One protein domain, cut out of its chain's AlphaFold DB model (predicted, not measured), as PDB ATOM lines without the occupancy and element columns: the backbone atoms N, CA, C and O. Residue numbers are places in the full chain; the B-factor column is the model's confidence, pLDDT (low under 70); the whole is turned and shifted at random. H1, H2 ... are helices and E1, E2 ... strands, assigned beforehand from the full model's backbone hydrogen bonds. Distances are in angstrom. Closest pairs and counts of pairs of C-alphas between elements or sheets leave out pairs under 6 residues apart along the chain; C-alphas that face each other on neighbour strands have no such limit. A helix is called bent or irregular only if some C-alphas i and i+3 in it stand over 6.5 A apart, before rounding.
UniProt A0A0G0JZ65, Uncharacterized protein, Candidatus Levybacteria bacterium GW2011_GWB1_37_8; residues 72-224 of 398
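What this domain is: This is residues 72 to 224 of the 398 residues of an uncharacterized protein of Candidatus Levybacteria bacterium GW2011_GWB1_37_8 (UniProt A0A0G0JZ65). A body of crossed helices is built round H4, with H1 crossing H4, H5 packed on H4, and the bent helix H6 folded so that its arm H6a packs on H3 and its arm H6b on H5. A two-stranded antiparallel hairpin, E1 and E2, begins beside H4 and runs away from it to one end of the longest axis; the short H2 lies near the other end. The printed part has 153 residues with six named helices and two named strands, in the order H1 H2 H3 H4 H5 E1 E2 H6; its class is mostly helix. It is compact, with a radius of gyration of the C-alphas of 16.1 A and spans of 49 by 38 by 29 A.

How they stand to each other: H1, residues 72 to 90, touches H4, residues 123 to 137, at a steep tilt of 50 degrees, opposite ways; the closest C-alphas, of His 75 and Phe 133, are 5.3 A apart. H2, residues 100 to 104, has one of its two O i to N i+3 pairs within hydrogen-bond range and 0 of 1 O i to N i+4 pairs. H3, residues 107 to 117, touches H1 with a shallow tilt of 10 degrees, opposite ways, closest at the C-alphas of Ile 86 and Leu 117, 7.0 A. H4 and H5, residues 147 to 159, form a helical hairpin, closest at the C-alphas of Pro 131 and Lys 157, 6.0 A. E1, residues 163 to 170, and E2, residues 181 to 188, are a hairpin of antiparallel neighbours, with N 166 and O 185 at 2.8 A and N 170 and O 181 at 2.9 A, within hydrogen-bond range. The closest C-alphas of H4 and E1, of Leu 127 and Tyr 164, are 5.2 A apart. H6, residues 193 to 222, was assigned as one helix by its hydrogen bonds but is bent, with C-alphas 200 and 203 9.6 A apart; its arms are H6a, 193 to 200, and H6b, 203 to 222. Both arms are irregular, with C-alphas 196 and 199 6.8 A apart and C-alphas 203 and 206 7.1 A apart. H6a touches H3, closest at the C-alphas of Asn 109 and Met 200, 5.3 A. H6b touches H5, closest at the C-alphas of Ser 151 and Gly 217, 4.4 A, and touches H2 with residues 207 to 211 alone, closest at Phe 101 and Phe 208, C-alphas 6.0 A apart. Every O i to N i+4 pair is within hydrogen-bond range in H1, H3 and H5, against 9 of 11 in H4, 2 of 4 in H6a and 15 of 16 in H6b.

Where its parts are: H1 begins at C-alpha 72, (43.348, -54.416, -18.154), and is 26.7 A long from first to last C-alpha. H4 measures 20.8 A, H5 18.2 A, E1 22.2 A and E2 22.0 A. H6b, 30.6 A long, ends at C-alpha 222, (47.774, -34.285, -12.856).

The domain as a whole: The two C-alphas farthest apart, of Lys 95 and Pro 171, are 51.0 A apart. The printed part has no cut and no long link. The mean pLDDT of the printed part is 84.9; residues 90 to 104 and 170 to 181 are under 70.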
ATOM      1  N   GLN A  72      44.813 -54.564 -18.147       87.81
ATOM      2  CA  GLN A  72      43.348 -54.416 -18.154       87.81
ATOM      3  C   GLN A  72      42.881 -53.150 -17.425       87.81
ATOM      4  O   GLN A  72      42.019 -52.422 -17.930       87.81
ATOM      5  N   LEU A  73      43.483 -52.847 -16.274       87.31
ATOM      6  CA  LEU A  73      43.197 -51.631 -15.515       87.31
ATOM      7  C   LEU A  73      43.584 -50.375 -16.294       87.31
ATOM      8  O   LEU A  73      42.768 -49.465 -16.417       87.31
ATOM      9  N   MET A  74      44.797 -50.327 -16.855       92.12
ATOM     10  CA  MET A  74      45.252 -49.172 -17.640       92.12
ATOM     11  C   MET A  74      44.399 -48.970 -18.890       92.12
ATOM     12  O   MET A  74      44.109 -47.837 -19.259       92.12
ATOM     13  N   HIS A  75      43.946 -50.053 -19.520       93.44
ATOM     14  CA  HIS A  75      43.071 -49.977 -20.682       93.44
ATOM     15  C   HIS A  75      41.686 -49.430 -20.318       93.44
ATOM     16  O   HIS A  75      41.176 -48.523 -20.976       93.44
ATOM     17  N   THR A  76      41.087 -49.939 -19.236       92.12
ATOM     18  CA  THR A  76      39.812 -49.430 -18.701       92.12
ATOM     19  C   THR A  76      39.921 -47.946 -18.365       92.12
ATOM     20  O   THR A  76      39.045 -47.150 -18.708       92.12
ATOM     21  N   GLU A  77      41.035 -47.561 -17.752       92.69
ATOM     22  CA  GLU A  77      41.310 -46.186 -17.379       92.69
ATOM     23  C   GLU A  77      41.497 -45.272 -18.598       92.69
ATOM     24  O   GLU A  77      40.879 -44.211 -18.669       92.69
ATOM     25  N   ALA A  78      42.247 -45.705 -19.613       95.06
ATOM     26  CA  ALA A  78      42.404 -44.964 -20.862       95.06
ATOM     27  C   ALA A  78      41.047 -44.718 -21.553       95.06
ATOM     28  O   ALA A  78      40.762 -43.603 -22.003       95.06
ATOM     29  N   TYR A  79      40.156 -45.717 -21.562       94.75
ATOM     30  CA  TYR A  79      38.785 -45.564 -22.063       94.75
ATOM     31  C   TYR A  79      37.953 -44.572 -21.249       94.75
ATOM     32  O   TYR A  79      37.139 -43.846 -21.832       94.75
ATOM     33  N   ARG A  80      38.132 -44.548 -19.924       94.31
ATOM     34  CA  ARG A  80      37.438 -43.632 -19.011       94.31
ATOM     35  C   ARG A  80      37.862 -42.184 -19.256       94.31
ATOM     36  O   ARG A  80      36.995 -41.330 -19.414       94.31
ATOM     37  N   ILE A  81      39.165 -41.911 -19.350       92.88
ATOM     38  CA  ILE A  81      39.698 -40.561 -19.619       92.88
ATOM     39  C   ILE A  81      39.281 -40.099 -21.018       92.88
ATOM     40  O   ILE A  81      38.808 -38.979 -21.184       92.88
ATOM     41  N   THR A  82      39.354 -40.987 -22.011       94.19
ATOM     42  CA  THR A  82      38.866 -40.689 -23.366       94.19
ATOM     43  C   THR A  82      37.361 -40.418 -23.373       94.19
ATOM     44  O   THR A  82      36.897 -39.522 -24.067       94.19
ATOM     45  N   GLY A  83      36.583 -41.146 -22.564       92.31
ATOM     46  CA  GLY A  83      35.156 -40.882 -22.366       92.31
ATOM     47  C   GLY A  83      34.891 -39.478 -21.826       92.31
ATOM     48  O   GLY A  83      34.083 -38.767 -22.404       92.31
ATOM     49  N   LYS A  84      35.630 -39.043 -20.797       89.50
ATOM     50  CA  LYS A  84      35.528 -37.674 -20.262       89.50
ATOM     51  C   LYS A  84      35.847 -36.607 -21.309       89.50
ATOM     52  O   LYS A  84      35.151 -35.599 -21.367       89.50
ATOM     53  N   PHE A  85      36.870 -36.835 -22.134       89.75
ATOM     54  CA  PHE A  85      37.196 -35.955 -23.257       89.75
ATOM     55  C   PHE A  85      36.011 -35.835 -24.227       89.75
ATOM     56  O   PHE A  85      35.563 -34.730 -24.520       89.75
ATOM     57  N   ILE A  86      35.455 -36.970 -24.664       88.06
ATOM     58  CA  ILE A  86      34.308 -37.027 -25.582       88.06
ATOM     59  C   ILE A  86      33.060 -36.380 -24.964       88.06
ATOM     60  O   ILE A  86      32.366 -35.618 -25.632       88.06
ATOM     61  N   ASP A  87      32.779 -36.624 -23.685       84.19
ATOM     62  CA  ASP A  87      31.679 -35.972 -22.969       84.19
ATOM     63  C   ASP A  87      31.883 -34.452 -22.915       84.19
ATOM     64  O   ASP A  87      30.931 -33.691 -23.098       84.19
ATOM     65  N   GLY A  88      33.130 -34.008 -22.733       78.31
ATOM     66  CA  GLY A  88      33.540 -32.617 -22.894       78.31
ATOM     67  C   GLY A  88      33.169 -32.077 -24.274       78.31
ATOM     68  O   GLY A  88      32.523 -31.035 -24.350       78.31
ATOM     69  N   LEU A  89      33.448 -32.831 -25.347       78.12
ATOM     70  CA  LEU A  89      33.018 -32.484 -26.709       78.12
ATOM     71  C   LEU A  89      31.502 -32.393 -26.847       78.12
ATOM     72  O   LEU A  89      31.017 -31.571 -27.620       78.12
ATOM     73  N   HIS A  90      30.728 -33.216 -26.142       69.81
ATOM     74  CA  HIS A  90      29.264 -33.153 -26.174       69.81
ATOM     75  C   HIS A  90      28.702 -31.939 -25.426       69.81
ATOM     76  O   HIS A  90      27.689 -31.384 -25.851       69.81
ATOM     77  N   ARG A  91      29.371 -31.512 -24.349       68.06
ATOM     78  CA  ARG A  91      28.935 -30.441 -23.436       68.06
ATOM     79  C   ARG A  91      29.442 -29.046 -23.805       68.06
ATOM     80  O   ARG A  91      29.227 -28.111 -23.036       68.06
ATOM     81  N   LEU A  92      30.095 -28.897 -24.955       62.44
ATOM     82  CA  LEU A  92      30.541 -27.607 -25.478       62.44
ATOM     83  C   LEU A  92      29.362 -26.637 -25.615       62.44
ATOM     84  O   LEU A  92      28.588 -26.681 -26.569       62.44
ATOM     85  N   SER A  93      29.252 -25.758 -24.628       50.03
ATOM     86  CA  SER A  93      28.576 -24.473 -24.719       50.03
ATOM     87  C   SER A  93      29.636 -23.437 -25.113       50.03
ATOM     88  O   SER A  93      30.762 -23.552 -24.622       50.03
ATOM     89  N   PRO A  94      29.311 -22.398 -25.908       48.75
ATOM     90  CA  PRO A  94      30.234 -21.312 -26.277       48.75
ATOM     91  C   PRO A  94      30.953 -20.616 -25.102       48.75
ATOM     92  O   PRO A  94      31.819 -19.778 -25.322       48.75
ATOM     93  N   LYS A  95      30.577 -20.921 -23.852       44.25
ATOM     94  CA  LYS A  95      31.117 -20.335 -22.621       44.25
ATOM     95  C   LYS A  95      32.165 -21.196 -21.889       44.25
ATOM     96  O   LYS A  95      32.799 -20.674 -20.980       44.25
ATOM     97  N   ASN A  96      32.371 -22.470 -22.252       46.81
ATOM     98  CA  ASN A  96      33.323 -23.368 -21.569       46.81
ATOM     99  C   ASN A  96      34.557 -23.661 -22.447       46.81
ATOM    100  O   ASN A  96      34.544 -24.549 -23.294       46.81
ATOM    101  N   ASN A  97      35.629 -22.900 -22.207       50.41
ATOM    102  CA  ASN A  97      36.845 -22.764 -23.028       50.41
ATOM    103  C   ASN A  97      37.928 -23.855 -22.851       50.41
ATOM    104  O   ASN A  97      39.098 -23.605 -23.140       50.41
ATOM    105  N   GLU A  98      37.609 -25.055 -22.359       55.19
ATOM    106  CA  GLU A  98      38.666 -26.052 -22.086       55.19
ATOM    107  C   GLU A  98      39.251 -26.708 -23.349       55.19
ATOM    108  O   GLU A  98      40.387 -27.178 -23.316       55.19
ATOM    109  N   LEU A  99      38.520 -26.699 -24.468       62.94
ATOM    110  CA  LEU A  99      38.950 -27.260 -25.753       62.94
ATOM    111  C   LEU A  99      38.897 -26.164 -26.826       62.94
ATOM    112  O   LEU A  99      37.836 -25.895 -27.390       62.94
ATOM    113  N   ARG A 100      40.034 -25.502 -27.072       62.00
ATOM    114  CA  ARG A 100      40.135 -24.311 -27.939       62.00
ATOM    115  C   ARG A 100      39.647 -24.582 -29.364       62.00
ATOM    116  O   ARG A 100      38.894 -23.770 -29.898       62.00
ATOM    117  N   PHE A 101      39.970 -25.745 -29.930       66.12
ATOM    118  CA  PHE A 101      39.534 -26.133 -31.277       66.12
ATOM    119  C   PHE A 101      38.011 -26.238 -31.433       66.12
ATOM    120  O   PHE A 101      37.474 -26.143 -32.535       66.12
ATOM    121  N   ALA A 102      37.280 -26.478 -30.348       59.16
ATOM    122  CA  ALA A 102      35.881 -26.856 -30.441       59.16
ATOM    123  C   ALA A 102      34.957 -25.658 -30.723       59.16
ATOM    124  O   ALA A 102      33.863 -25.826 -31.257       59.16
ATOM    125  N   ALA A 103      35.450 -24.446 -30.453       60.44
ATOM    126  CA  ALA A 103      34.866 -23.194 -30.924       60.44
ATOM    127  C   ALA A 103      35.091 -22.953 -32.432       60.44
ATOM    128  O   ALA A 103      34.487 -22.048 -33.002       60.44
ATOM    129  N   MET A 104      35.952 -23.746 -33.084       63.78
ATOM    130  CA  MET A 104      36.369 -23.559 -34.477       63.78
ATOM    131  C   MET A 104      35.720 -24.537 -35.463       63.78
ATOM    132  O   MET A 104      35.994 -24.441 -36.662       63.78
ATOM    133  N   LEU A 105      34.899 -25.480 -34.989       70.00
ATOM    134  CA  LEU A 105      34.201 -26.452 -35.832       70.00
ATOM    135  C   LEU A 105      32.761 -26.019 -36.077       70.00
ATOM    136  O   LEU A 105      32.044 -25.648 -35.147       70.00
ATOM    137  N   ASP A 106      32.314 -26.113 -37.329       77.62
ATOM    138  CA  ASP A 106      30.892 -26.000 -37.619       77.62
ATOM    139  C   ASP A 106      30.110 -27.176 -37.009       77.62
ATOM    140  O   ASP A 106      30.642 -28.236 -36.657       77.62
ATOM    141  N   LYS A 107      28.799 -26.975 -36.881       80.56
ATOM    142  CA  LYS A 107      27.895 -27.921 -36.222       80.56
ATOM    143  C   LYS A 107      27.906 -29.308 -36.875       80.56
ATOM    144  O   LYS A 107      27.780 -30.298 -36.157       80.56
ATOM    145  N   ASN A 108      28.038 -29.392 -38.198       84.56
ATOM    146  CA  ASN A 108      27.964 -30.662 -38.920       84.56
ATOM    147  C   ASN A 108      29.238 -31.479 -38.701       84.56
ATOM    148  O   ASN A 108      29.155 -32.649 -38.324       84.56
ATOM    149  N   ASN A 109      30.401 -30.845 -38.828       84.31
ATOM    150  CA  ASN A 109      31.692 -31.472 -38.563       84.31
ATOM    151  C   ASN A 109      31.826 -31.910 -37.101       84.31
ATOM    152  O   ASN A 109      32.311 -33.008 -36.823       84.31
ATOM    153  N   LEU A 110      31.293 -31.131 -36.155       82.94
ATOM    154  CA  LEU A 110      31.239 -31.530 -34.748       82.94
ATOM    155  C   LEU A 110      30.341 -32.761 -34.514       82.94
ATOM    156  O   LEU A 110      30.689 -33.632 -33.715       82.94
ATOM    157  N   ILE A 111      29.192 -32.860 -35.193       85.38
ATOM    158  CA  ILE A 111      28.307 -34.037 -35.114       85.38
ATOM    159  C   ILE A 111      29.006 -35.279 -35.677       85.38
ATOM    160  O   ILE A 111      28.954 -36.335 -35.044       85.38
ATOM    161  N   LEU A 112      29.678 -35.159 -36.826       88.00
ATOM    162  CA  LEU A 112      30.426 -36.262 -37.436       88.00
ATOM    163  C   LEU A 112      31.571 -36.725 -36.530       88.00
ATOM    164  O   LEU A 112      31.671 -37.914 -36.234       88.00
ATOM    165  N   LEU A 113      32.353 -35.792 -35.983       87.38
ATOM    166  CA  LEU A 113      33.452 -36.109 -35.073       87.38
ATOM    167  C   LEU A 113      32.957 -36.831 -33.813       87.38
ATOM    168  O   LEU A 113      33.548 -37.818 -33.377       87.38
ATOM    169  N   ARG A 114      31.833 -36.378 -33.244       86.94
ATOM    170  CA  ARG A 114      31.170 -37.047 -32.114       86.94
ATOM    171  C   ARG A 114      30.689 -38.448 -32.481       86.94
ATOM    172  O   ARG A 114      30.784 -39.350 -31.656       86.94
ATOM    173  N   LYS A 115      30.176 -38.646 -33.699       89.44
ATOM    174  CA  LYS A 115      29.749 -39.962 -34.180       89.44
ATOM    175  C   LYS A 115      30.937 -40.911 -34.319       89.44
ATOM    176  O   LYS A 115      30.808 -42.055 -33.907       89.44
ATOM    177  N   GLU A 116      32.080 -40.441 -34.817       92.50
ATOM    178  CA  GLU A 116      33.290 -41.258 -34.975       92.50
ATOM    179  C   GLU A 116      33.976 -41.570 -33.641       92.50
ATOM    180  O   GLU A 116      34.321 -42.720 -33.371       92.50
ATOM    181  N   LEU A 117      34.128 -40.574 -32.765       91.69
ATOM    182  CA  LEU A 117      34.810 -40.739 -31.481       91.69
ATOM    183  C   LEU A 117      33.904 -41.272 -30.367       91.69
ATOM    184  O   LEU A 117      34.419 -41.750 -29.366       91.69
ATOM    185  N   GLY A 118      32.580 -41.200 -30.502       89.19
ATOM    186  CA  GLY A 118      31.623 -41.519 -29.441       89.19
ATOM    187  C   GLY A 118      31.583 -43.001 -29.056       89.19
ATOM    188  O   GLY A 118      31.946 -43.351 -27.930       89.19
ATOM    189  N   PRO A 119      31.140 -43.908 -29.939       93.19
ATOM    190  CA  PRO A 119      31.008 -45.328 -29.625       93.19
ATOM    191  C   PRO A 119      32.343 -46.009 -29.276       93.19
ATOM    192  O   PRO A 119      33.351 -45.833 -29.953       93.19
ATOM    193  N   ARG A 120      32.351 -46.860 -28.235       91.38
ATOM    194  CA  ARG A 120      33.549 -47.619 -27.796       91.38
ATOM    195  C   ARG A 120      34.141 -48.534 -28.870       91.38
ATOM    196  O   ARG A 120      35.345 -48.777 -28.845       91.38
ATOM    197  N   HIS A 121      33.292 -49.035 -29.764       90.75
ATOM    198  CA  HIS A 121      33.659 -49.956 -30.834       90.75
ATOM    199  C   HIS A 121      34.115 -49.247 -32.115       90.75
ATOM    200  O   HIS A 121      34.639 -49.919 -32.998       90.75
ATOM    201  N   ASN A 122      33.979 -47.923 -32.227       95.12
ATOM    202  CA  ASN A 122      34.424 -47.217 -33.423       95.12
ATOM    203  C   ASN A 122      35.943 -47.179 -33.524       95.12
ATOM    204  O   ASN A 122      36.642 -46.924 -32.539       95.12
ATOM    205  N   LEU A 123      36.445 -47.378 -34.742       95.50
ATOM    206  CA  LEU A 123      37.874 -47.438 -35.024       95.50
ATOM    207  C   LEU A 123      38.598 -46.152 -34.598       95.50
ATOM    208  O   LEU A 123      39.628 -46.245 -33.940       95.50
ATOM    209  N   ALA A 124      38.034 -44.969 -34.872       95.50
ATOM    210  CA  ALA A 124      38.632 -43.693 -34.468       95.50
ATOM    211  C   ALA A 124      38.859 -43.611 -32.950       95.50
ATOM    212  O   ALA A 124      39.950 -43.269 -32.497       95.50
ATOM    213  N   ARG A 125      37.859 -43.997 -32.142       96.31
ATOM    214  CA  ARG A 125      38.009 -44.032 -30.681       96.31
ATOM    215  C   ARG A 125      39.046 -45.065 -30.250       96.31
ATOM    216  O   ARG A 125      39.836 -44.781 -29.357       96.31
ATOM    217  N   GLN A 126      39.062 -46.247 -30.862       96.75
ATOM    218  CA  GLN A 126      40.041 -47.283 -30.528       96.75
ATOM    219  C   GLN A 126      41.484 -46.838 -30.833       96.75
ATOM    220  O   GLN A 126      42.366 -47.012 -29.992       96.75
ATOM    221  N   LEU A 127      41.707 -46.206 -31.992       97.06
ATOM    222  CA  LEU A 127      42.999 -45.645 -32.404       97.06
ATOM    223  C   LEU A 127      43.413 -44.427 -31.564       97.06
ATOM    224  O   LEU A 127      44.605 -44.166 -31.413       97.06
ATOM    225  N   LEU A 128      42.456 -43.699 -30.983       96.69
ATOM    226  CA  LEU A 128      42.730 -42.632 -30.018       96.69
ATOM    227  C   LEU A 128      43.094 -43.187 -28.631       96.69
ATOM    228  O   LEU A 128      44.012 -42.698 -27.980       96.69
ATOM    229  N   VAL A 129      42.404 -44.229 -28.162       97.25
ATOM    230  CA  VAL A 129      42.663 -44.836 -26.845       97.25
ATOM    231  C   VAL A 129      44.015 -45.549 -26.800       97.25
ATOM    232  O   VAL A 129      44.684 -45.532 -25.765       97.25
ATOM    233  N   ALA A 130      44.424 -46.188 -27.898       97.00
ATOM    234  CA  ALA A 130      45.605 -47.044 -27.927       97.00
ATOM    235  C   ALA A 130      46.905 -46.333 -27.484       97.00
ATOM    236  O   ALA A 130      47.526 -46.819 -26.534       97.00
ATOM    237  N   PRO A 131      47.281 -45.158 -28.028       97.19
ATOM    238  CA  PRO A 131      48.448 -44.407 -27.554       97.19
ATOM    239  C   PRO A 131      48.410 -44.027 -26.069       97.19
ATOM    240  O   PRO A 131      49.448 -44.041 -25.401       97.19
ATOM    241  N   ILE A 132      47.226 -43.707 -25.537       97.12
ATOM    242  CA  ILE A 132      47.026 -43.357 -24.122       97.12
ATOM    243  C   ILE A 132      47.313 -44.584 -23.255       97.12
ATOM    244  O   ILE A 132      48.129 -44.522 -22.337       97.12
ATOM    245  N   PHE A 133      46.695 -45.719 -23.588       96.06
ATOM    246  CA  PHE A 133      46.908 -46.993 -22.906       96.06
ATOM    247  C   PHE A 133      48.385 -47.424 -22.918       96.06
ATOM    248  O   PHE A 133      48.933 -47.804 -21.880       96.06
ATOM    249  N   GLU A 134      49.056 -47.336 -24.065       94.94
ATOM    250  CA  GLU A 134      50.479 -47.668 -24.181       94.94
ATOM    251  C   GLU A 134      51.359 -46.766 -23.313       94.94
ATOM    252  O   GLU A 134      52.305 -47.229 -22.678       94.94
ATOM    253  N   THR A 135      51.042 -45.473 -23.264       95.69
ATOM    254  CA  THR A 135      51.786 -44.503 -22.452       95.69
ATOM    255  C   THR A 135      51.558 -44.744 -20.959       95.69
ATOM    256  O   THR A 135      52.479 -44.589 -20.167       95.69
ATOM    257  N   MET A 136      50.364 -45.181 -20.553       94.44
ATOM    258  CA  MET A 136      50.079 -45.546 -19.161       94.44
ATOM    259  C   MET A 136      50.755 -46.854 -18.732       94.44
ATOM    260  O   MET A 136      51.197 -46.970 -17.593       94.44
ATOM    261  N   THR A 137      50.848 -47.836 -19.630       92.00
ATOM    262  CA  THR A 137      51.472 -49.141 -19.336       92.00
ATOM    263  C   THR A 137      52.997 -49.114 -19.407       92.00
ATOM    264  O   THR A 137      53.664 -49.872 -18.703       92.00
ATOM    265  N   ASN A 138      53.569 -48.240 -20.236       91.75
ATOM    266  CA  ASN A 138      55.008 -48.019 -20.328       91.75
ATOM    267  C   ASN A 138      55.309 -46.510 -20.351       91.75
ATOM    268  O   ASN A 138      55.690 -45.976 -21.397       91.75
ATOM    269  N   PRO A 139      55.141 -45.814 -19.212       93.62
ATOM    270  CA  PRO A 139      55.346 -44.372 -19.146       93.62
ATOM    271  C   PRO A 139      56.812 -44.023 -19.393       93.62
ATOM    272  O   PRO A 139      57.692 -44.819 -19.055       93.62
ATOM    273  N   PRO A 140      57.125 -42.839 -19.937       92.75
ATOM    274  CA  PRO A 140      58.512 -42.435 -20.135       92.75
ATOM    275  C   PRO A 140      59.270 -42.335 -18.792       92.75
ATOM    276  O   PRO A 140      58.663 -42.425 -17.718       92.75
ATOM    277  N   PRO A 141      60.605 -42.189 -18.816       91.31
ATOM    278  CA  PRO A 141      61.394 -41.868 -17.626       91.31
ATOM    279  C   PRO A 141      60.809 -40.690 -16.831       91.31
ATOM    280  O   PRO A 141      60.163 -39.817 -17.409       91.31
ATOM    281  N   THR A 142      60.977 -40.696 -15.505       89.00
ATOM    282  CA  THR A 142      60.306 -39.761 -14.580       89.00
ATOM    283  C   THR A 142      60.553 -38.288 -14.916       89.00
ATOM    284  O   THR A 142      59.631 -37.484 -14.825       89.00
ATOM    285  N   ASP A 143      61.753 -37.949 -15.387       89.19
ATOM    286  CA  ASP A 143      62.167 -36.618 -15.855       89.19
ATOM    287  C   ASP A 143      61.400 -36.123 -17.095       89.19
ATOM    288  O   ASP A 143      61.387 -34.930 -17.374       89.19
ATOM    289  N   LYS A 144      60.721 -37.023 -17.816       92.06
ATOM    290  CA  LYS A 144      59.914 -36.730 -19.013       92.06
ATOM    291  C   LYS A 144      58.409 -36.882 -18.778       92.06
ATOM    292  O   LYS A 144      57.642 -36.977 -19.738       92.06
ATOM    293  N   ARG A 145      57.966 -36.953 -17.518       93.00
ATOM    294  CA  ARG A 145      56.543 -37.074 -17.143       93.00
ATOM    295  C   ARG A 145      55.878 -35.730 -16.841       93.00
ATOM    296  O   ARG A 145      54.875 -35.696 -16.137       93.00
ATOM    297  N   ASP A 146      56.404 -34.629 -17.369       94.06
ATOM    298  CA  ASP A 146      55.729 -33.334 -17.320       94.06
ATOM    299  C   ASP A 146      54.662 -33.213 -18.433       94.06
ATOM    300  O   ASP A 146      54.762 -33.881 -19.471       94.06
ATOM    301  N   PRO A 147      53.638 -32.353 -18.263       94.81
ATOM    302  CA  PRO A 147      52.552 -32.232 -19.231       94.81
ATOM    303  C   PRO A 147      53.013 -31.953 -20.666       94.81
ATOM    304  O   PRO A 147      52.413 -32.484 -21.599       94.81
ATOM    305  N   LYS A 148      54.067 -31.145 -20.874       95.88
ATOM    306  CA  LYS A 148      54.529 -30.777 -22.222       95.88
ATOM    307  C   LYS A 148      55.197 -31.965 -22.906       95.88
ATOM    308  O   LYS A 148      54.862 -32.265 -24.051       95.88
ATOM    309  N   SER A 149      56.082 -32.669 -22.198       96.44
ATOM    310  CA  SER A 149      56.746 -33.865 -22.728       96.44
ATOM    311  C   SER A 149      55.746 -34.962 -23.088       96.44
ATOM    312  O   SER A 149      55.823 -35.531 -24.175       96.44
ATOM    313  N   ILE A 150      54.757 -35.218 -22.223       97.06
ATOM    314  CA  ILE A 150      53.718 -36.221 -22.497       97.06
ATOM    315  C   ILE A 150      52.840 -35.810 -23.677       97.06
ATOM    316  O   ILE A 150      52.535 -36.655 -24.516       97.06
ATOM    317  N   SER A 151      52.476 -34.530 -23.783       96.81
ATOM    318  CA  SER A 151      51.705 -34.029 -24.930       96.81
ATOM    319  C   SER A 151      52.456 -34.266 -26.240       96.81
ATOM    320  O   SER A 151      51.883 -34.807 -27.179       96.81
ATOM    321  N   LYS A 152      53.762 -33.965 -26.286       97.06
ATOM    322  CA  LYS A 152      54.592 -34.209 -27.475       97.06
ATOM    323  C   LYS A 152      54.638 -35.692 -27.860       97.06
ATOM    324  O   LYS A 152      54.409 -36.023 -29.018       97.06
ATOM    325  N   ILE A 153      54.870 -36.578 -26.887       96.56
ATOM    326  CA  ILE A 153      54.885 -38.035 -27.111       96.56
ATOM    327  C   ILE A 153      53.533 -38.515 -27.654       96.56
ATOM    328  O   ILE A 153      53.480 -39.320 -28.583       96.56
ATOM    329  N   LEU A 154      52.428 -38.042 -27.072       97.44
ATOM    330  CA  LEU A 154      51.090 -38.425 -27.512       97.44
ATOM    331  C   LEU A 154      50.765 -37.886 -28.903       97.44
ATOM    332  O   LEU A 154      50.163 -38.616 -29.680       97.44
ATOM    333  N   LEU A 155      51.177 -36.661 -29.234       96.94
ATOM    334  CA  LEU A 155      50.984 -36.083 -30.562       96.94
ATOM    335  C   LEU A 155      51.656 -36.939 -31.639       96.94
ATOM    336  O   LEU A 155      50.990 -37.341 -32.590       96.94
ATOM    337  N   GLU A 156      52.937 -37.272 -31.456       96.00
ATOM    338  CA  GLU A 156      53.684 -38.154 -32.364       96.00
ATOM    339  C   GLU A 156      52.936 -39.485 -32.557       96.00
ATOM    340  O   GLU A 156      52.651 -39.895 -33.684       96.00
ATOM    341  N   LYS A 157      52.494 -40.107 -31.456       96.00
ATOM    342  CA  LYS A 157      51.726 -41.355 -31.515       96.00
ATOM    343  C   LYS A 157      50.352 -41.210 -32.171       96.00
ATOM    344  O   LYS A 157      49.924 -42.133 -32.855       96.00
ATOM    345  N   PHE A 158      49.632 -40.108 -31.963       96.50
ATOM    346  CA  PHE A 158      48.318 -39.889 -32.576       96.50
ATOM    347  C   PHE A 158      48.423 -39.680 -34.084       96.50
ATOM    348  O   PHE A 158      47.593 -40.210 -34.824       96.50
ATOM    349  N   MET A 159      49.454 -38.964 -34.538       92.69
ATOM    350  CA  MET A 159      49.707 -38.722 -35.960       92.69
ATOM    351  C   MET A 159      49.957 -40.021 -36.732       92.69
ATOM    352  O   MET A 159      49.511 -40.155 -37.872       92.69
ATOM    353  N   GLU A 160      50.612 -40.993 -36.095       91.50
ATOM    354  CA  GLU A 160      50.970 -42.286 -36.689       91.50
ATOM    355  C   GLU A 160      50.041 -43.439 -36.265       91.50
ATOM    356  O   GLU A 160      50.266 -44.593 -36.646       91.50
ATOM    357  N   SER A 161      48.997 -43.158 -35.476       94.25
ATOM    358  CA  SER A 161      48.195 -44.199 -34.827       94.25
ATOM    359  C   SER A 161      47.463 -45.068 -35.845       94.25
ATOM    360  O   SER A 161      46.470 -44.654 -36.442       94.25
ATOM    361  N   LYS A 162      47.944 -46.303 -36.000       95.81
ATOM    362  CA  LYS A 162      47.358 -47.374 -36.822       95.81
ATOM    363  C   LYS A 162      47.138 -48.664 -36.034       95.81
ATOM    364  O   LYS A 162      46.874 -49.714 -36.611       95.81
ATOM    365  N   THR A 163      47.302 -48.611 -34.718       95.19
ATOM    366  CA  THR A 163      47.206 -49.777 -33.844       95.19
ATOM    367  C   THR A 163      46.069 -49.575 -32.864       95.19
ATOM    368  O   THR A 163      45.970 -48.541 -32.212       95.19
ATOM    369  N   TYR A 164      45.206 -50.576 -32.761       94.44
ATOM    370  CA  TYR A 164      44.186 -50.682 -31.728       94.44
ATOM    371  C   TYR A 164      44.380 -51.977 -30.942       94.44
ATOM    372  O   TYR A 164      45.270 -52.770 -31.240       94.44
ATOM    373  N   HIS A 165      43.560 -52.198 -29.921       93.31
ATOM    374  CA  HIS A 165      43.702 -53.347 -29.039       93.31
ATOM    375  C   HIS A 165      42.495 -54.281 -29.132       93.31
ATOM    376  O   HIS A 165      41.351 -53.837 -29.058       93.31
ATOM    377  N   LYS A 166      42.757 -55.584 -29.266       89.94
ATOM    378  CA  LYS A 166      41.755 -56.655 -29.206       89.94
ATOM    379  C   LYS A 166      41.900 -57.450 -27.919       89.94
ATOM    380  O   LYS A 166      43.008 -57.648 -27.421       89.94
ATOM    381  N   PHE A 167      40.774 -57.948 -27.426       84.88
ATOM    382  CA  PHE A 167      40.725 -58.823 -26.264       84.88
ATOM    383  C   PHE A 167      40.657 -60.285 -26.704       84.88
ATOM    384  O   PHE A 167      39.780 -60.648 -27.486       84.88
ATOM    385  N   VAL A 168      41.560 -61.112 -26.184       81.31
ATOM    386  CA  VAL A 168      41.517 -62.574 -26.314       81.31
ATOM    387  C   VAL A 168      41.263 -63.162 -24.932       81.31
ATOM    388  O   VAL A 168      41.926 -62.768 -23.976       81.31
ATOM    389  N   TYR A 169      40.292 -64.066 -24.829       76.31
ATOM    390  CA  TYR A 169      39.829 -64.655 -23.573       76.31
ATOM    391  C   TYR A 169      40.231 -66.133 -23.516       76.31
ATOM    392  O   TYR A 169      39.883 -66.885 -24.426       76.31
ATOM    393  N   GLU A 170      40.959 -66.549 -22.476       69.38
ATOM    394  CA  GLU A 170      41.478 -67.920 -22.343       69.38
ATOM    395  C   GLU A 170      41.249 -68.523 -20.941       69.38
ATOM    396  O   GLU A 170      41.648 -67.906 -19.954       69.38
ATOM    397  N   PRO A 171      40.696 -69.749 -20.811       59.72
ATOM    398  CA  PRO A 171      40.060 -70.531 -21.876       59.72
ATOM    399  C   PRO A 171      38.829 -69.796 -22.435       59.72
ATOM    400  O   PRO A 171      38.366 -68.824 -21.841       59.72
ATOM    401  N   THR A 172      38.303 -70.234 -23.582       52.88
ATOM    402  CA  THR A 172      37.030 -69.737 -24.136       52.88
ATOM    403  C   THR A 172      35.881 -70.040 -23.166       52.88
ATOM    404  O   THR A 172      35.222 -71.070 -23.277       52.88
ATOM    405  N   GLY A 173      35.694 -69.169 -22.175       50.97
ATOM    406  CA  GLY A 173      34.629 -69.182 -21.173       50.97
ATOM    407  C   GLY A 173      33.740 -67.941 -21.288       50.97
ATOM    408  O   GLY A 173      33.881 -67.147 -22.225       50.97
ATOM    409  N   LYS A 174      32.806 -67.752 -20.349       49.78
ATOM    410  CA  LYS A 174      31.934 -66.570 -20.361       49.78
ATOM    411  C   LYS A 174      32.704 -65.350 -19.844       49.78
ATOM    412  O   LYS A 174      33.543 -65.437 -18.946       49.78
ATOM    413  N   ALA A 175      32.421 -64.182 -20.421       50.97
ATOM    414  CA  ALA A 175      32.960 -62.920 -19.924       50.97
ATOM    415  C   ALA A 175      32.498 -62.700 -18.470       50.97
ATOM    416  O   ALA A 175      31.298 -62.682 -18.209       50.97
ATOM    417  N   GLY A 176      33.444 -62.539 -17.541       50.69
ATOM    418  CA  GLY A 176      33.168 -62.365 -16.108       50.69
ATOM    419  C   GLY A 176      33.524 -63.568 -15.231       50.69
ATOM    420  O   GLY A 176      33.602 -63.411 -14.012       50.69
ATOM    421  N   ASP A 177      33.824 -64.730 -15.820       54.06
ATOM    422  CA  ASP A 177      34.331 -65.871 -15.057       54.06
ATOM    423  C   ASP A 177      35.701 -65.519 -14.465       54.06
ATOM    424  O   ASP A 177      36.634 -65.129 -15.173       54.06
ATOM    425  N   LYS A 178      35.838 -65.653 -13.141       51.09
ATOM    426  CA  LYS A 178      37.007 -65.163 -12.392       51.09
ATOM    427  C   LYS A 178      38.342 -65.866 -12.735       51.09
ATOM    428  O   LYS A 178      39.343 -65.526 -12.118       51.09
ATOM    429  N   GLY A 179      38.392 -66.809 -13.685       50.94
ATOM    430  CA  GLY A 179      39.641 -67.398 -14.211       50.94
ATOM    431  C   GLY A 179      39.758 -67.407 -15.736       50.94
ATOM    432  O   GLY A 179      40.582 -68.132 -16.289       50.94
ATOM    433  N   THR A 180      38.964 -66.573 -16.412       62.94
ATOM    434  CA  THR A 180      39.195 -66.227 -17.814       62.94
ATOM    435  C   THR A 180      40.312 -65.186 -17.890       62.94
ATOM    436  O   THR A 180      40.174 -64.054 -17.421       62.94
ATOM    437  N   TRP A 181      41.435 -65.557 -18.496       69.69
ATOM    438  CA  TRP A 181      42.546 -64.660 -18.786       69.69
ATOM    439  C   TRP A 181      42.185 -63.753 -19.944       69.69
ATOM    440  O   TRP A 181      41.793 -64.242 -20.999       69.69
ATOM    441  N   VAL A 182      42.347 -62.440 -19.769       75.06
ATOM    442  CA  VAL A 182      42.121 -61.485 -20.856       75.06
ATOM    443  C   VAL A 182      43.443 -60.901 -21.326       75.06
ATOM    444  O   VAL A 182      44.099 -60.152 -20.595       75.06
ATOM    445  N   PHE A 183      43.796 -61.211 -22.567       78.25
ATOM    446  CA  PHE A 183      44.942 -60.657 -23.269       78.25
ATOM    447  C   PHE A 183      44.523 -59.467 -24.103       78.25
ATOM    448  O   PHE A 183      43.627 -59.556 -24.936       78.25
ATOM    449  N   ILE A 184      45.229 -58.361 -23.908       86.81
ATOM    450  CA  ILE A 184      45.083 -57.161 -24.723       86.81
ATOM    451  C   ILE A 184      46.181 -57.208 -25.780       86.81
ATOM    452  O   ILE A 184      47.339 -56.898 -25.487       86.81
ATOM    453  N   THR A 185      45.818 -57.635 -26.984       87.25
ATOM    454  CA  THR A 185      46.734 -57.822 -28.115       87.25
ATOM    455  C   THR A 185      46.647 -56.637 -29.076       87.25
ATOM    456  O   THR A 185      45.543 -56.143 -29.326       87.25
ATOM    457  N   PRO A 186      47.779 -56.135 -29.597       90.75
ATOM    458  CA  PRO A 186      47.749 -55.104 -30.623       90.75
ATOM    459  C   PRO A 186      47.200 -55.684 -31.933       90.75
ATOM    460  O   PRO A 186      47.539 -56.798 -32.328       90.75
ATOM    461  N   ALA A 187      46.371 -54.909 -32.619       92.94
ATOM    462  CA  ALA A 187      45.864 -55.180 -33.953       92.94
ATOM    463  C   ALA A 187      46.116 -53.958 -34.840       92.94
ATOM    464  O   ALA A 187      45.948 -52.820 -34.402       92.94
ATOM    465  N   ALA A 188      46.534 -54.193 -36.080       93.75
ATOM    466  CA  ALA A 188      46.765 -53.129 -37.046       93.75
ATOM    467  C   ALA A 188      45.464 -52.741 -37.761       93.75
ATOM    468  O   ALA A 188      44.583 -53.574 -37.985       93.75
ATOM    469  N   SER A 189      45.366 -51.467 -38.116       93.62
ATOM    470  CA  SER A 189      44.398 -50.916 -39.049       93.62
ATOM    471  C   SER A 189      45.132 -50.402 -40.280       93.62
ATOM    472  O   SER A 189      46.212 -49.823 -40.163       93.62
ATOM    473  N   ASP A 190      44.516 -50.571 -41.445       92.88
ATOM    474  CA  ASP A 190      45.024 -50.019 -42.702       92.88
ATOM    475  C   ASP A 190      44.817 -48.498 -42.793       92.88
ATOM    476  O   ASP A 190      45.437 -47.830 -43.619       92.88
ATOM    477  N   ILE A 191      43.963 -47.932 -41.929       93.25
ATOM    478  CA  ILE A 191      43.620 -46.509 -41.918       93.25
ATOM    479  C   ILE A 191      44.105 -45.890 -40.599       93.25
ATOM    480  O   ILE A 191      43.619 -46.275 -39.533       93.25
ATOM    481  N   PRO A 192      45.036 -44.918 -40.627       94.81
ATOM    482  CA  PRO A 192      45.487 -44.252 -39.412       94.81
ATOM    483  C   PRO A 192      44.436 -43.270 -38.883       94.81
ATOM    484  O   PRO A 192      43.640 -42.727 -39.653       94.81
ATOM    485  N   LEU A 193      44.490 -42.960 -37.582       95.19
ATOM    486  CA  LEU A 193      43.566 -42.039 -36.902       95.19
ATOM    487  C   LEU A 193      43.394 -40.733 -37.678       95.19
ATOM    488  O   LEU A 193      42.266 -40.327 -37.952       95.19
ATOM    489  N   ARG A 194      44.514 -40.120 -38.085       94.31
ATOM    490  CA  ARG A 194      44.539 -38.880 -38.866       94.31
ATOM    491  C   ARG A 194      43.649 -38.963 -40.107       94.31
ATOM    492  O   ARG A 194      42.876 -38.049 -40.347       94.31
ATOM    493  N   LYS A 195      43.714 -40.058 -40.871       94.19
ATOM    494  CA  LYS A 195      42.940 -40.223 -42.113       94.19
ATOM    495  C   LYS A 195      41.448 -40.424 -41.872       94.19
ATOM    496  O   LYS A 195      40.661 -40.131 -42.763       94.19
ATOM    497  N   ILE A 196      41.060 -40.882 -40.682       93.94
ATOM    498  CA  ILE A 196      39.648 -40.988 -40.302       93.94
ATOM    499  C   ILE A 196      39.078 -39.609 -39.969       93.94
ATOM    500  O   ILE A 196      37.950 -39.318 -40.346       93.94
ATOM    501  N   ILE A 197      39.849 -38.755 -39.288       92.19
ATOM    502  CA  ILE A 197      39.387 -37.437 -38.821       92.19
ATOM    503  C   ILE A 197      39.582 -36.307 -39.846       92.19
ATOM    504  O   ILE A 197      38.824 -35.340 -39.835       92.19
ATOM    505  N   GLU A 198      40.552 -36.431 -40.756       92.94
ATOM    506  CA  GLU A 198      40.876 -35.432 -41.787       92.94
ATOM    507  C   GLU A 198      39.683 -35.057 -42.688       92.94
ATOM    508  O   GLU A 198      39.489 -33.865 -42.914       92.94
ATOM    509  N   PRO A 199      38.792 -35.978 -43.105       91.81
ATOM    510  CA  PRO A 199      37.580 -35.616 -43.845       91.81
ATOM    511  C   PRO A 199      36.613 -34.682 -43.099       91.81
ATOM    512  O   PRO A 199      35.815 -34.006 -43.740       91.81
ATOM    513  N   MET A 200      36.658 -34.648 -41.762       89.56
ATOM    514  CA  MET A 200      35.801 -33.787 -40.934       89.56
ATOM    515  C   MET A 200      36.476 -32.466 -40.556       89.56
ATOM    516  O   MET A 200      35.796 -31.493 -40.246       89.56
ATOM    517  N   LEU A 201      37.809 -32.441 -40.506       86.81
ATOM    518  CA  LEU A 201      38.572 -31.318 -39.955       86.81
ATOM    519  C   LEU A 201      39.398 -30.578 -41.014       86.81
ATOM    520  O   LEU A 201      39.793 -29.436 -40.779       86.81
ATOM    521  N   GLY A 202      39.654 -31.196 -42.170       88.50
ATOM    522  CA  GLY A 202      40.500 -30.650 -43.227       88.50
ATOM    523  C   GLY A 202      41.850 -30.205 -42.669       88.50
ATOM    524  O   GLY A 202      42.486 -30.925 -41.891       88.50
ATOM    525  N   ASP A 203      42.240 -28.973 -42.986       86.12
ATOM    526  CA  ASP A 203      43.522 -28.394 -42.569       86.12
ATOM    527  C   ASP A 203      43.650 -28.232 -41.041       86.12
ATOM    528  O   ASP A 203      44.759 -28.163 -40.514       86.12
ATOM    529  N   LYS A 204      42.534 -28.259 -40.296       86.44
ATOM    530  CA  LYS A 204      42.523 -28.169 -38.822       86.44
ATOM    531  C   LYS A 204      42.859 -29.485 -38.116       86.44
ATOM    532  O   LYS A 204      42.898 -29.530 -36.887       86.44
ATOM    533  N   THR A 205      43.098 -30.570 -38.853       89.56
ATOM    534  CA  THR A 205      43.388 -31.892 -38.269       89.56
ATOM    535  C   THR A 205      44.590 -31.874 -37.325       89.56
ATOM    536  O   THR A 205      44.534 -32.476 -36.253       89.56
ATOM    537  N   SER A 206      45.670 -31.184 -37.701       89.56
ATOM    538  CA  SER A 206      46.882 -31.111 -36.878       89.56
ATOM    539  C   SER A 206      46.640 -30.339 -35.580       89.56
ATOM    540  O   SER A 206      46.962 -30.847 -34.511       89.56
ATOM    541  N   GLU A 207      45.993 -29.171 -35.657       88.31
ATOM    542  CA  GLU A 207      45.642 -28.349 -34.487       88.31
ATOM    543  C   GLU A 207      44.728 -29.111 -33.516       88.31
ATOM    544  O   GLU A 207      44.932 -29.096 -32.302       88.31
ATOM    545  N   PHE A 208      43.758 -29.860 -34.047       87.94
ATOM    546  CA  PHE A 208      42.920 -30.735 -33.233       87.94
ATOM    547  C   PHE A 208      43.745 -31.794 -32.491       87.94
ATOM    548  O   PHE A 208      43.559 -31.983 -31.290       87.94
ATOM    549  N   LEU A 209      44.655 -32.491 -33.178       92.38
ATOM    550  CA  LEU A 209      45.488 -33.518 -32.546       92.38
ATOM    551  C   LEU A 209      46.466 -32.924 -31.522       92.38
ATOM    552  O   LEU A 209      46.730 -33.561 -30.500       92.38
ATOM    553  N   GLU A 210      46.945 -31.698 -31.738       92.25
ATOM    554  CA  GLU A 210      47.723 -30.937 -30.757       92.25
ATOM    555  C   GLU A 210      46.904 -30.648 -29.493       92.25
ATOM    556  O   GLU A 210      47.344 -30.985 -28.390       92.25
ATOM    557  N   ASP A 211      45.684 -30.126 -29.629       89.00
ATOM    558  CA  ASP A 211      44.786 -29.862 -28.500       89.00
ATOM    559  C   ASP A 211      44.415 -31.147 -27.740       89.00
ATOM    560  O   ASP A 211      44.441 -31.184 -26.506       89.00
ATOM    561  N   VAL A 212      44.126 -32.229 -28.469       92.44
ATOM    562  CA  VAL A 212      43.867 -33.563 -27.907       92.44
ATOM    563  C   VAL A 212      45.077 -34.061 -27.113       92.44
ATOM    564  O   VAL A 212      44.934 -34.526 -25.978       92.44
ATOM    565  N   SER A 213      46.281 -33.936 -27.675       95.56
ATOM    566  CA  SER A 213      47.522 -34.331 -27.006       95.56
ATOM    567  C   SER A 213      47.782 -33.512 -25.739       95.56
ATOM    568  O   SER A 213      48.133 -34.086 -24.708       95.56
ATOM    569  N   SER A 214      47.506 -32.206 -25.778       93.25
ATOM    570  CA  SER A 214      47.619 -31.281 -24.647       93.25
ATOM    571  C   SER A 214      46.634 -31.619 -23.528       93.25
ATOM    572  O   SER A 214      47.003 -31.652 -22.348       93.25
ATOM    573  N   TYR A 215      45.386 -31.941 -23.886       92.00
ATOM    574  CA  TYR A 215      44.372 -32.395 -22.938       92.00
ATOM    575  C   TYR A 215      44.836 -33.658 -22.202       92.00
ATOM    576  O   TYR A 215      44.900 -33.675 -20.970       92.00
ATOM    577  N   PHE A 216      45.215 -34.706 -22.940       94.88
ATOM    578  CA  PHE A 216      45.631 -35.966 -22.326       94.88
ATOM    579  C   PHE A 216      46.966 -35.843 -21.587       94.88
ATOM    580  O   PHE A 216      47.110 -36.430 -20.515       94.88
ATOM    581  N   GLY A 217      47.908 -35.035 -22.077       94.88
ATOM    582  CA  GLY A 217      49.162 -34.748 -21.382       94.88
ATOM    583  C   GLY A 217      48.933 -34.152 -19.996       94.88
ATOM    584  O   GLY A 217      49.547 -34.597 -19.024       94.88
ATOM    585  N   LYS A 218      47.981 -33.223 -19.861       92.12
ATOM    586  CA  LYS A 218      47.574 -32.688 -18.551       92.12
ATOM    587  C   LYS A 218      46.880 -33.745 -17.690       92.12
ATOM    588  O   LYS A 218      47.288 -33.945 -16.554       92.12
ATOM    589  N   GLN A 219      45.886 -34.458 -18.226       92.25
ATOM    590  CA  GLN A 219      45.105 -35.441 -17.454       92.25
ATOM    591  C   GLN A 219      45.956 -36.608 -16.922       92.25
ATOM    592  O   GLN A 219      45.771 -37.060 -15.791       92.25
ATOM    593  N   LEU A 220      46.896 -37.115 -17.727       92.62
ATOM    594  CA  LEU A 220      47.754 -38.233 -17.327       92.62
ATOM    595  C   LEU A 220      48.753 -37.843 -16.229       92.62
ATOM    596  O   LEU A 220      49.090 -38.671 -15.379       92.62
ATOM    597  N   THR A 221      49.203 -36.589 -16.225       89.25
ATOM    598  CA  THR A 221      50.199 -36.081 -15.270       89.25
ATOM    599  C   THR A 221      49.564 -35.590 -13.970       89.25
ATOM    600  O   THR A 221      50.050 -35.941 -12.896       89.25
ATOM    601  N   SER A 222      48.439 -34.867 -14.033       81.12
ATOM    602  CA  SER A 222      47.774 -34.285 -12.856       81.12
ATOM    603  C   SER A 222      47.226 -35.319 -11.870       81.12
ATOM    604  O   SER A 222      47.056 -35.023 -10.694       81.12
ATOM    605  N   GLU A 223      46.936 -36.534 -12.337       73.50
ATOM    606  CA  GLU A 223      46.341 -37.602 -11.527       73.50
ATOM    607  C   GLU A 223      47.333 -38.740 -11.214       73.50
ATOM    608  O   GLU A 223      46.919 -39.843 -10.851       73.50
ATOM    609  N   ASN A 224      48.643 -38.501 -11.385       76.62
ATOM    610  CA  ASN A 224      49.709 -39.484 -11.150       76.62
ATOM    611  C   ASN A 224      49.429 -40.850 -11.822       76.62
ATOM    612  O   ASN A 224      49.607 -41.935 -11.251       76.62
TER     613      ASN A 224